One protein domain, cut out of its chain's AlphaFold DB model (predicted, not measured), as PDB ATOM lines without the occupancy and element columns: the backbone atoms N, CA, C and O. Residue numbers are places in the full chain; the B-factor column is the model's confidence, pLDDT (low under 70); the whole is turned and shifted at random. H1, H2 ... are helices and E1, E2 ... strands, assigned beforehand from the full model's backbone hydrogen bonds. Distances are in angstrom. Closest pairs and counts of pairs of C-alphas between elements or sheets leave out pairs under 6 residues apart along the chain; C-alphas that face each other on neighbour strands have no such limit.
ATOM      1  N   THR A   3     117.557 173.868 111.729       94.62
ATOM      2  CA  THR A   3     116.356 174.661 112.037       94.62
ATOM      3  C   THR A   3     116.676 176.149 112.015       94.62
ATOM      4  O   THR A   3     117.732 176.576 112.478       94.62
ATOM      5  N   VAL A   4     115.760 176.968 111.508       94.44
ATOM      6  CA  VAL A   4     115.877 178.432 111.513       94.44
ATOM      7  C   VAL A   4     114.713 179.012 112.297       94.44
ATOM      8  O   VAL A   4     113.554 178.823 111.930       94.44
ATOM      9  N   MET A   5     115.039 179.740 113.362       93.88
ATOM     10  CA  MET A   5     114.078 180.399 114.245       93.88
ATOM     11  C   MET A   5     114.117 181.914 114.045       93.88
ATOM     12  O   MET A   5     115.172 182.489 113.771       93.88
ATOM     13  N   HIS A   6     112.977 182.570 114.240       89.44
ATOM     14  CA  HIS A   6     112.891 184.014 114.430       89.44
ATOM     15  C   HIS A   6     112.074 184.298 115.687       89.44
ATOM     16  O   HIS A   6     110.879 183.999 115.742       89.44
ATOM     17  N   GLY A   7     112.739 184.798 116.731       89.50
ATOM     18  CA  GLY A   7     112.173 184.796 118.078       89.50
ATOM     19  C   GLY A   7     111.795 183.369 118.490       89.50
ATOM     20  O   GLY A   7     112.628 182.467 118.424       89.50
ATOM     21  N   ASN A   8     110.526 183.160 118.843       89.69
ATOM     22  CA  ASN A   8     109.991 181.850 119.228       89.69
ATOM     23  C   ASN A   8     109.290 181.096 118.077       89.69
ATOM     24  O   ASN A   8     108.587 180.116 118.309       89.69
ATOM     25  N   GLN A   9     109.433 181.564 116.833       90.00
ATOM     26  CA  GLN A   9     108.769 180.985 115.668       90.00
ATOM     27  C   GLN A   9     109.751 180.204 114.790       90.00
ATOM     28  O   GLN A   9     110.748 180.755 114.324       90.00
ATOM     29  N   LEU A  10     109.416 178.946 114.490       90.88
ATOM     30  CA  LEU A  10     110.105 178.150 113.473       90.88
ATOM     31  C   LEU A  10     109.776 178.697 112.079       90.88
ATOM     32  O   LEU A  10     108.614 178.716 111.663       90.88
ATOM     33  N   LEU A  11     110.802 179.173 111.375       93.12
ATOM     34  CA  LEU A  11     110.698 179.658 109.996       93.12
ATOM     35  C   LEU A  11     110.956 178.552 108.979       93.12
ATOM     36  O   LEU A  11     110.379 178.559 107.897       93.12
ATOM     37  N   GLY A  12     111.811 177.596 109.318       91.56
ATOM     38  CA  GLY A  12     112.023 176.434 108.480       91.56
ATOM     39  C   GLY A  12     112.920 175.408 109.133       91.56
ATOM     40  O   GLY A  12     113.685 175.706 110.053       91.56
ATOM     41  N   GLU A  13     112.827 174.198 108.621       93.31
ATOM     42  CA  GLU A  13     113.620 173.062 109.049       93.31
ATOM     43  C   GLU A  13     114.075 172.262 107.836       93.31
ATOM     44  O   GLU A  13     113.432 172.249 106.785       93.31
ATOM     45  N   MET A  14     115.217 171.603 107.973       91.44
ATOM     46  CA  MET A  14     115.708 170.683 106.963       91.44
ATOM     47  C   MET A  14     116.234 169.419 107.640       91.44
ATOM     48  O   MET A  14     117.277 169.440 108.314       91.44
ATOM     49  N   PRO A  15     115.536 168.287 107.477       90.81
ATOM     50  CA  PRO A  15     116.072 167.011 107.890       90.81
ATOM     51  C   PRO A  15     117.227 166.608 106.962       90.81
ATOM     52  O   PRO A  15     117.247 166.910 105.768       90.81
ATOM     53  N   TYR A  16     118.205 165.924 107.543       91.00
ATOM     54  CA  TYR A  16     119.334 165.330 106.838       91.00
ATOM     55  C   TYR A  16     119.703 164.024 107.534       91.00
ATOM     56  O   TYR A  16     119.439 163.854 108.729       91.00
ATOM     57  N   TYR A  17     120.326 163.111 106.797       90.38
ATOM     58  CA  TYR A  17     120.766 161.827 107.328       90.38
ATOM     59  C   TYR A  17     122.203 161.548 106.921       90.38
ATOM     60  O   TYR A  17     122.502 161.388 105.740       90.38
ATOM     61  N   LEU A  18     123.077 161.474 107.922       90.25
ATOM     62  CA  LEU A  18     124.477 161.121 107.747       90.25
ATOM     63  C   LEU A  18     124.660 159.620 107.942       90.25
ATOM     64  O   LEU A  18     124.283 159.067 108.973       90.25
ATOM     65  N   ALA A  19     125.281 158.980 106.958       87.38
ATOM     66  CA  ALA A  19     125.730 157.603 107.051       87.38
ATOM     67  C   ALA A  19     127.246 157.540 106.816       87.38
ATOM     68  O   ALA A  19     127.725 158.084 105.814       87.38
ATOM     69  N   PRO A  20     128.007 156.853 107.685       85.81
ATOM     70  CA  PRO A  20     129.405 156.583 107.406       85.81
ATOM     71  C   PRO A  20     129.523 155.621 106.219       85.81
ATOM     72  O   PRO A  20     128.759 154.659 106.084       85.81
ATOM     73  N   LYS A  21     130.505 155.868 105.355       86.50
ATOM     74  CA  LYS A  21     130.914 154.969 104.274       86.50
ATOM     75  C   LYS A  21     132.429 154.796 104.340       86.50
ATOM     76  O   LYS A  21     133.182 155.487 103.655       86.50
ATOM     77  N   GLY A  22     132.869 153.879 105.200       86.50
ATOM     78  CA  GLY A  22     134.275 153.795 105.596       86.50
ATOM     79  C   GLY A  22     134.667 155.052 106.373       86.50
ATOM     80  O   GLY A  22     133.995 155.401 107.338       86.50
ATOM     81  N   VAL A  23     135.709 155.747 105.916       88.88
ATOM     82  CA  VAL A  23     136.174 157.019 106.504       88.88
ATOM     83  C   VAL A  23     135.363 158.242 106.059       88.88
ATOM     84  O   VAL A  23     135.525 159.315 106.627       88.88
ATOM     85  N   TRP A  24     134.499 158.091 105.052       90.50
ATOM     86  CA  TRP A  24     133.729 159.190 104.474       90.50
ATOM     87  C   TRP A  24     132.392 159.387 105.194       90.50
ATOM     88  O   TRP A  24     131.692 158.419 105.502       90.50
ATOM     89  N   SER A  25     131.992 160.641 105.383       89.44
ATOM     90  CA  SER A  25     130.671 161.049 105.861       89.44
ATOM     91  C   SER A  25     129.781 161.412 104.675       89.44
ATOM     92  O   SER A  25     130.020 162.398 103.974       89.44
ATOM     93  N   VAL A  26     128.743 160.609 104.421       92.06
ATOM     94  CA  VAL A  26     127.848 160.800 103.273       92.06
ATOM     95  C   VAL A  26     126.440 161.127 103.754       92.06
ATOM     96  O   VAL A  26     125.809 160.326 104.445       92.06
ATOM     97  N   SER A  27     125.919 162.277 103.329       91.25
ATOM     98  CA  SER A  27     124.508 162.617 103.483       91.25
ATOM     99  C   SER A  27     123.702 162.030 102.328       91.25
ATOM    100  O   SER A  27     123.906 162.401 101.170       91.25
ATOM    101  N   ARG A  28     122.795 161.098 102.628       88.19
ATOM    102  CA  ARG A  28     121.921 160.442 101.640       88.19
ATOM    103  C   ARG A  28     120.500 160.314 102.166       88.19
ATOM    104  O   ARG A  28     120.267 160.475 103.358       88.19
ATOM    105  N   LEU A  29     119.553 159.941 101.307       85.50
ATOM    106  CA  LEU A  29     118.219 159.581 101.784       85.50
ATOM    107  C   LEU A  29     118.302 158.330 102.681       85.50
ATOM    108  O   LEU A  29     118.926 157.341 102.274       85.50
ATOM    109  N   PRO A  30     117.683 158.347 103.876       82.06
ATOM    110  CA  PRO A  30     117.489 157.148 104.669       82.06
ATOM    111  C   PRO A  30     116.765 156.067 103.859       82.06
ATOM    112  O   PRO A  30     116.025 156.381 102.915       82.06
ATOM    113  N   PRO A  31     116.918 154.787 104.237       73.62
ATOM    114  CA  PRO A  31     116.106 153.720 103.673       73.62
ATOM    115  C   PRO A  31     114.619 154.087 103.707       73.62
ATOM    116  O   PRO A  31     114.133 154.649 104.687       73.62
ATOM    117  N   LEU A  32     113.906 153.779 102.621       72.12
ATOM    118  CA  LEU A  32     112.464 154.019 102.476       72.12
ATOM    119  C   LEU A  32     112.021 155.494 102.508       72.12
ATOM    120  O   LEU A  32     110.827 155.774 102.540       72.12
ATOM    121  N   THR A  33     112.952 156.448 102.433       76.31
ATOM    122  CA  THR A  33     112.626 157.872 102.304       76.31
ATOM    123  C   THR A  33     112.664 158.285 100.835       76.31
ATOM    124  O   THR A  33     113.722 158.287 100.210       76.31
ATOM    125  N   ARG A  34     111.501 158.629 100.263       77.88
ATOM    126  CA  ARG A  34     111.391 159.087  98.863       77.88
ATOM    127  C   ARG A  34     111.934 160.503  98.686       77.88
ATOM    128  O   ARG A  34     112.589 160.789  97.686       77.88
ATOM    129  N   THR A  35     111.625 161.378  99.639       87.38
ATOM    130  CA  THR A  35     112.005 162.790  99.627       87.38
ATOM    131  C   THR A  35     112.447 163.236 101.005       87.38
ATOM    132  O   THR A  35     111.836 162.862 102.000       87.38
ATOM    133  N   LEU A  36     113.494 164.048 101.048       86.25
ATOM    134  CA  LEU A  36     114.098 164.584 102.254       86.25
ATOM    135  C   LEU A  36     114.629 165.983 101.936       86.25
ATOM    136  O   LEU A  36     115.719 166.109 101.387       86.25
ATOM    137  N   GLY A  37     113.831 167.018 102.192       86.75
ATOM    138  CA  GLY A  37     114.147 168.397 101.813       86.75
ATOM    139  C   GLY A  37     113.651 169.417 102.825       86.75
ATOM    140  O   GLY A  37     113.017 169.053 103.811       86.75
ATOM    141  N   SER A  38     113.970 170.687 102.578       90.06
ATOM    142  CA  SER A  38     113.558 171.797 103.436       90.06
ATOM    143  C   SER A  38     112.041 171.961 103.467       90.06
ATOM    144  O   SER A  38     111.364 171.878 102.442       90.06
ATOM    145  N   VAL A  39     111.522 172.258 104.654       90.00
ATOM    146  CA  VAL A  39     110.161 172.745 104.869       90.00
ATOM    147  C   VAL A  39     110.286 174.171 105.379       90.00
ATOM    148  O   VAL A  39     110.903 174.415 106.415       90.00
ATOM    149  N   ILE A  40     109.743 175.124 104.626       91.12
ATOM    150  CA  ILE A  40     109.809 176.553 104.948       91.12
ATOM    151  C   ILE A  40     108.394 177.055 105.158       91.12
ATOM    152  O   ILE A  40     107.513 176.826 104.327       91.12
ATOM    153  N   LYS A  41     108.179 177.739 106.279       90.06
ATOM    154  CA  LYS A  41     106.893 178.331 106.610       90.06
ATOM    155  C   LYS A  41     106.646 179.530 105.688       90.06
ATOM    156  O   LYS A  41     107.462 180.450 105.689       90.06
ATOM    157  N   PRO A  42     105.541 179.558 104.924       90.19
ATOM    158  CA  PRO A  42     105.228 180.708 104.090       90.19
ATOM    159  C   PRO A  42     104.904 181.928 104.954       90.19
ATOM    160  O   PRO A  42     104.375 181.796 106.063       90.19
ATOM    161  N   ILE A  43     105.181 183.120 104.428       92.38
ATOM    162  CA  ILE A  43     104.889 184.389 105.114       92.38
ATOM    163  C   ILE A  43     103.609 185.059 104.603       92.38
ATOM    164  O   ILE A  43     103.220 186.098 105.128       92.38
ATOM    165  N   GLY A  44     102.947 184.475 103.598       90.25
ATOM    166  CA  GLY A  44     101.685 184.992 103.055       90.25
ATOM    167  C   GLY A  44     101.838 186.350 102.364       90.25
ATOM    168  O   GLY A  44     100.895 187.136 102.330       90.25
ATOM    169  N   ALA A  45     103.038 186.648 101.862       90.88
ATOM    170  CA  ALA A  45     103.365 187.906 101.205       90.88
ATOM    171  C   ALA A  45     103.305 187.785  99.674       90.88
ATOM    172  O   ALA A  45     103.040 186.715  99.120       90.88
ATOM    173  N   ASP A  46     103.588 188.885  98.973       94.06
ATOM    174  CA  ASP A  46     103.731 188.859  97.520       94.06
ATOM    175  C   ASP A  46     104.848 187.884  97.073       94.06
ATOM    176  O   ASP A  46     105.783 187.608  97.839       94.06
ATOM    177  N   PRO A  47     104.802 187.374  95.825       93.75
ATOM    178  CA  PRO A  47     105.742 186.359  95.352       93.75
ATOM    179  C   PRO A  47     107.224 186.732  95.489       93.75
ATOM    180  O   PRO A  47     108.058 185.846  95.696       93.75
ATOM    181  N   VAL A  48     107.573 188.022  95.395       94.62
ATOM    182  CA  VAL A  48     108.961 188.490  95.507       94.62
ATOM    183  C   VAL A  48     109.426 188.420  96.957       94.62
ATOM    184  O   VAL A  48     110.519 187.916  97.228       94.62
ATOM    185  N   ARG A  49     108.604 188.887  97.901       95.19
ATOM    186  CA  ARG A  49     108.902 188.769  99.338       95.19
ATOM    187  C   ARG A  49     108.960 187.314  99.782       95.19
ATOM    188  O   ARG A  49     109.893 186.941 100.488       95.19
ATOM    189  N   GLU A  50     108.036 186.489  99.308       94.12
ATOM    190  CA  GLU A  50     107.991 185.057  99.600       94.12
ATOM    191  C   GLU A  50     109.246 184.339  99.062       94.12
ATOM    192  O   GLU A  50     109.867 183.532  99.752       94.12
ATOM    193  N   PHE A  51     109.699 184.686  97.852       93.75
ATOM    194  CA  PHE A  51     110.960 184.184  97.304       93.75
ATOM    195  C   PHE A  51     112.179 184.613  98.131       93.75
ATOM    196  O   PHE A  51     113.014 183.773  98.466       93.75
ATOM    197  N   ARG A  52     112.278 185.898  98.499       94.62
ATOM    198  CA  ARG A  52     113.373 186.407  99.343       94.62
ATOM    199  C   ARG A  52     113.398 185.724 100.708       94.62
ATOM    200  O   ARG A  52     114.474 185.364 101.178       94.62
ATOM    201  N   HIS A  53     112.228 185.508 101.310       94.69
ATOM    202  CA  HIS A  53     112.091 184.785 102.569       94.69
ATOM    203  C   HIS A  53     112.632 183.357 102.454       94.69
ATOM    204  O   HIS A  53     113.526 182.986 103.215       94.69
ATOM    205  N   ARG A  54     112.182 182.584 101.457       94.56
ATOM    206  CA  ARG A  54     112.690 181.221 101.235       94.56
ATOM    207  C   ARG A  54     114.188 181.189 100.959       94.56
ATOM    208  O   ARG A  54     114.885 180.361 101.537       94.56
ATOM    209  N   MET A  55     114.702 182.098 100.130       95.75
ATOM    210  CA  MET A  55     116.141 182.204  99.863       95.75
ATOM    211  C   MET A  55     116.936 182.453 101.147       95.75
ATOM    212  O   MET A  55     117.940 181.780 101.385       95.75
ATOM    213  N   HIS A  56     116.469 183.376 101.992       95.38
ATOM    214  CA  HIS A  56     117.088 183.672 103.279       95.38
ATOM    215  C   HIS A  56     117.071 182.450 104.207       95.38
ATOM    216  O   HIS A  56     118.127 182.010 104.656       95.38
ATOM    217  N   VAL A  57     115.897 181.855 104.442       96.12
ATOM    218  CA  VAL A  57     115.743 180.704 105.345       96.12
ATOM    219  C   VAL A  57     116.548 179.500 104.854       96.12
ATOM    220  O   VAL A  57     117.315 178.930 105.625       96.12
ATOM    221  N   THR A  58     116.461 179.153 103.567       95.94
ATOM    222  CA  THR A  58     117.218 178.026 102.992       95.94
ATOM    223  C   THR A  58     118.718 178.231 103.132       95.94
ATOM    224  O   THR A  58     119.436 177.308 103.500       95.94
ATOM    225  N   THR A  59     119.205 179.450 102.896       96.19
ATOM    226  CA  THR A  59     120.627 179.765 103.060       96.19
ATOM    227  C   THR A  59     121.090 179.494 104.489       96.19
ATOM    228  O   THR A  59     122.101 178.825 104.691       96.19
ATOM    229  N   ARG A  60     120.313 179.939 105.482       96.75
ATOM    230  CA  ARG A  60     120.602 179.707 106.904       96.75
ATOM    231  C   ARG A  60     120.512 178.227 107.287       96.75
ATOM    232  O   ARG A  60     121.260 177.786 108.153       96.75
ATOM    233  N   LEU A  61     119.629 177.457 106.646       95.94
ATOM    234  CA  LEU A  61     119.535 176.004 106.826       95.94
ATOM    235  C   LEU A  61     120.758 175.272 106.254       95.94
ATOM    236  O   LEU A  61     121.234 174.329 106.885       95.94
ATOM    237  N   ILE A  62     121.261 175.699 105.091       94.94
ATOM    238  CA  ILE A  62     122.462 175.138 104.451       94.94
ATOM    239  C   ILE A  62     123.710 175.441 105.284       94.94
ATOM    240  O   ILE A  62     124.530 174.552 105.487       94.94
ATOM    241  N   GLU A  63     123.843 176.665 105.801       94.56
ATOM    242  CA  GLU A  63     124.979 177.081 106.644       94.56
ATOM    243  C   GLU A  63     125.109 176.259 107.936       94.56
ATOM    244  O   GLU A  63     126.198 176.152 108.490       94.56
ATOM    245  N   GLN A  64     124.011 175.667 108.411       95.06
ATOM    246  CA  GLN A  64     123.985 174.803 109.592       95.06
ATOM    247  C   GLN A  64     124.238 173.323 109.277       95.06
ATOM    248  O   GLN A  64     124.253 172.500 110.197       95.06
ATOM    249  N   LEU A  65     124.364 172.943 108.000       92.75
ATOM    250  CA  LEU A  65     124.625 171.552 107.658       92.75
ATOM    251  C   LEU A  65     125.981 171.115 108.232       92.75
ATOM    252  O   LEU A  65     126.958 171.864 108.157       92.75
ATOM    253  N   PRO A  66     126.071 169.891 108.779       91.00
ATOM    254  CA  PRO A  66     127.347 169.350 109.216       91.00
ATOM    255  C   PRO A  66     128.275 169.157 108.017       91.00
ATOM    256  O   PRO A  66     127.831 169.044 106.873       91.00
ATOM    257  N   ARG A  67     129.576 169.040 108.285       90.25
ATOM    258  CA  ARG A  67     130.536 168.660 107.251       90.25
ATOM    259  C   ARG A  67     130.203 167.263 106.714       90.25
ATOM    260  O   ARG A  67     130.042 166.310 107.477       90.25
ATOM    261  N   PHE A  68     130.139 167.153 105.395       92.62
ATOM    262  CA  PHE A  68     129.986 165.905 104.653       92.62
ATOM    263  C   PHE A  68     130.993 165.887 103.503       92.62
ATOM    264  O   PHE A  68     131.368 166.934 102.979       92.62
ATOM    265  N   ASP A  69     131.400 164.695 103.091       92.25
ATOM    266  CA  ASP A  69     132.231 164.494 101.902       92.25
ATOM    267  C   ASP A  69     131.370 164.361 100.642       92.25
ATOM    268  O   ASP A  69     131.807 164.627  99.527       92.25
ATOM    269  N   SER A  70     130.109 163.960 100.816       92.31
ATOM    270  CA  SER A  70     129.127 163.883  99.742       92.31
ATOM    271  C   SER A  70     127.728 164.152 100.280       92.31
ATOM    272  O   SER A  70     127.351 163.640 101.335       92.31
ATOM    273  N   PHE A  71     126.947 164.941  99.543       92.94
ATOM    274  CA  PHE A  71     125.554 165.230  99.855       92.94
ATOM    275  C   PHE A  71     124.671 164.921  98.656       92.94
ATOM    276  O   PHE A  71     124.871 165.442  97.561       92.94
ATOM    277  N   PHE A  72     123.665 164.084  98.883       91.69
ATOM    278  CA  PHE A  72     122.682 163.724  97.881       91.69
ATOM    279  C   PHE A  72     121.306 163.566  98.524       91.69
ATOM    280  O   PHE A  72     121.045 162.615  99.260       91.69
ATOM    281  N   GLN A  73     120.397 164.483  98.209       90.44
ATOM    282  CA  GLN A  73     119.016 164.434  98.674       90.44
ATOM    283  C   GLN A  73     118.057 164.669  97.507       90.44
ATOM    284  O   GLN A  73     118.384 165.340  96.531       90.44
ATOM    285  N   VAL A  74     116.863 164.090  97.609       90.50
ATOM    286  CA  VAL A  74     115.764 164.306  96.663       90.50
ATOM    287  C   VAL A  74     114.705 165.081  97.402       90.50
ATOM    288  O   VAL A  74     114.272 164.645  98.462       90.50
ATOM    289  N   PHE A  75     114.298 166.227  96.877       89.62
ATOM    290  CA  PHE A  75     113.303 167.063  97.535       89.62
ATOM    291  C   PHE A  75     111.910 166.780  96.999       89.62
ATOM    292  O   PHE A  75     111.739 166.231  95.908       89.62
ATOM    293  N   ASP A  76     110.913 167.128  97.803       85.94
ATOM    294  CA  ASP A  76     109.535 167.091  97.350       85.94
ATOM    295  C   ASP A  76     109.303 168.126  96.244       85.94
ATOM    296  O   ASP A  76     109.948 169.173  96.217       85.94
ATOM    297  N   HIS A  77     108.385 167.842  95.318       84.62
ATOM    298  CA  HIS A  77     108.137 168.706  94.158       84.62
ATOM    299  C   HIS A  77     107.638 170.108  94.545       84.62
ATOM    300  O   HIS A  77     107.688 171.031  93.733       84.62
ATOM    301  N   ARG A  78     107.146 170.273  95.778       83.31
ATOM    302  CA  ARG A  78     106.730 171.561  96.340       83.31
ATOM    303  C   ARG A  78     107.902 172.445  96.764       83.31
ATOM    304  O   ARG A  78     107.707 173.648  96.922       83.31
ATOM    305  N   VAL A  79     109.102 171.885  96.924       85.00
ATOM    306  CA  VAL A  79     110.301 172.635  97.316       85.00
ATOM    307  C   VAL A  79     110.804 173.452  96.128       85.00
ATOM    308  O   VAL A  79     111.120 172.913  95.069       85.00
ATOM    309  N   LYS A  80     110.892 174.773  96.308       85.31
ATOM    310  CA  LYS A  80     111.251 175.742  95.253       85.31
ATOM    311  C   LYS A  80     112.571 176.461  95.539       85.31
ATOM    312  O   LYS A  80     112.800 177.564  95.047       85.31
ATOM    313  N   ASP A  81     113.438 175.823  96.320       86.81
ATOM    314  CA  ASP A  81     114.614 176.464  96.919       86.81
ATOM    315  C   ASP A  81     115.927 176.072  96.228       86.81
ATOM    316  O   ASP A  81     117.017 176.362  96.718       86.81
ATOM    317  N   ALA A  82     115.826 175.438  95.055       89.94
ATOM    318  CA  ALA A  82     116.945 174.995  94.223       89.94
ATOM    319  C   ALA A  82     118.042 176.061  94.060       89.94
ATOM    320  O   ALA A  82     119.229 175.749  94.131       89.94
ATOM    321  N   LEU A  83     117.653 177.327  93.887       93.12
ATOM    322  CA  LEU A  83     118.611 178.413  93.701       93.12
ATOM    323  C   LEU A  83     119.510 178.626  94.928       93.12
ATOM    324  O   LEU A  83     120.705 178.856  94.763       93.12
ATOM    325  N   ALA A  84     118.975 178.523  96.147       95.00
ATOM    326  CA  ALA A  84     119.765 178.701  97.366       95.00
ATOM    327  C   ALA A  84     120.866 177.637  97.488       95.00
ATOM    328  O   ALA A  84     121.988 177.951  97.878       95.00
ATOM    329  N   PHE A  85     120.568 176.399  97.084       94.31
ATOM    330  CA  PHE A  85     121.552 175.320  97.010       94.31
ATOM    331  C   PHE A  85     122.603 175.585  95.931       94.31
ATOM    332  O   PHE A  85     123.799 175.491  96.207       94.31
ATOM    333  N   ALA A  86     122.185 175.986  94.728       95.06
ATOM    334  CA  ALA A  86     123.112 176.289  93.639       95.06
ATOM    335  C   ALA A  86     124.116 177.397  94.016       95.06
ATOM    336  O   ALA A  86     125.314 177.247  93.790       95.06
ATOM    337  N   LEU A  87     123.657 178.467  94.679       95.81
ATOM    338  CA  LEU A  87     124.521 179.560  95.153       95.81
ATOM    339  C   LEU A  87     125.520 179.137  96.244       95.81
ATOM    340  O   LEU A  87     126.487 179.852  96.497       95.81
ATOM    341  N   ARG A  88     125.309 177.987  96.894       95.00
ATOM    342  CA  ARG A  88     126.225 177.403  97.886       95.00
ATOM    343  C   ARG A  88     127.061 176.253  97.323       95.00
ATOM    344  O   ARG A  88     127.639 175.489  98.087       95.00
ATOM    345  N   GLY A  89     127.147 176.153  95.996       94.12
ATOM    346  CA  GLY A  89     128.023 175.209  95.302       94.12
ATOM    347  C   GLY A  89     127.449 173.800  95.144       94.12
ATOM    348  O   GLY A  89     128.167 172.903  94.711       94.12
TER     349      GLY A  89
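AT A GLANCE: This is residues 3 to 89 of the 214 residues of an uncharacterized protein of Paraburkholderia sp. PGU19 (UniProt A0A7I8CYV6). The strand hairpin E1 and E2 packs on residues 53 to 62 of the long helix H1, and the short helix H2 packs on another side of H1. A second hairpin, E3 and E4, lies toward the far end of the longest axis, and two long stretches of loop run between it and the helices. The printed part has 87 residues, with four strands and then two helices in the order E1, E2, E3, E4, H1, H2; each sheet is one antiparallel pair. The class is mixed, helices and strands, with under half of the residues in named elements. The whole is compact, with a radius of gyration of the C-alphas of 13.8 A, yet elongated in outline, 46 by 26 by 25 A.

IN THESE COORDINATES: E1, residues 3 to 6, begins at C-alpha 3 (116.356, 174.661, 112.037), and E2, residues 9 to 14, is 15.2 A long. H1, residues 47 to 63, is 24.2 A long. E3 is residues 18 to 21 and E4 residues 24 to 27. H2, residues 82 to 86, ends at C-alpha 86 (123.112, 176.289, 93.639).

HOW THE PARTS SIT: In the hairpin E1 and E2, N 4 and O 12 are 2.8 A apart, within hydrogen-bond range. The closest C-alphas of E2 and H1, Gly 12 and Val 57, are 6.5 A apart. H1 touches H2 with residues 55 to 62 alone, closest at the C-alphas of Met 55 and Ala 84, 5.6 A. E2 and E3 are apart. In the hairpin E3 and E4, N 21 and O 24 are 2.8 A apart, within range. Residues 26 to 27 of E4 pair parallel with residues 70 to 71. In H1 and H2 every O i to N i+4 pair is within range.

THE WHOLE: The two C-alphas farthest apart, Gly 22 and Asp 46, are 47.2 A apart. The links E4 to H1 and H1 to H2 are long, and the printed part has no cut. Mean pLDDT of the printed part is 90.6, and no printed residue is under 70.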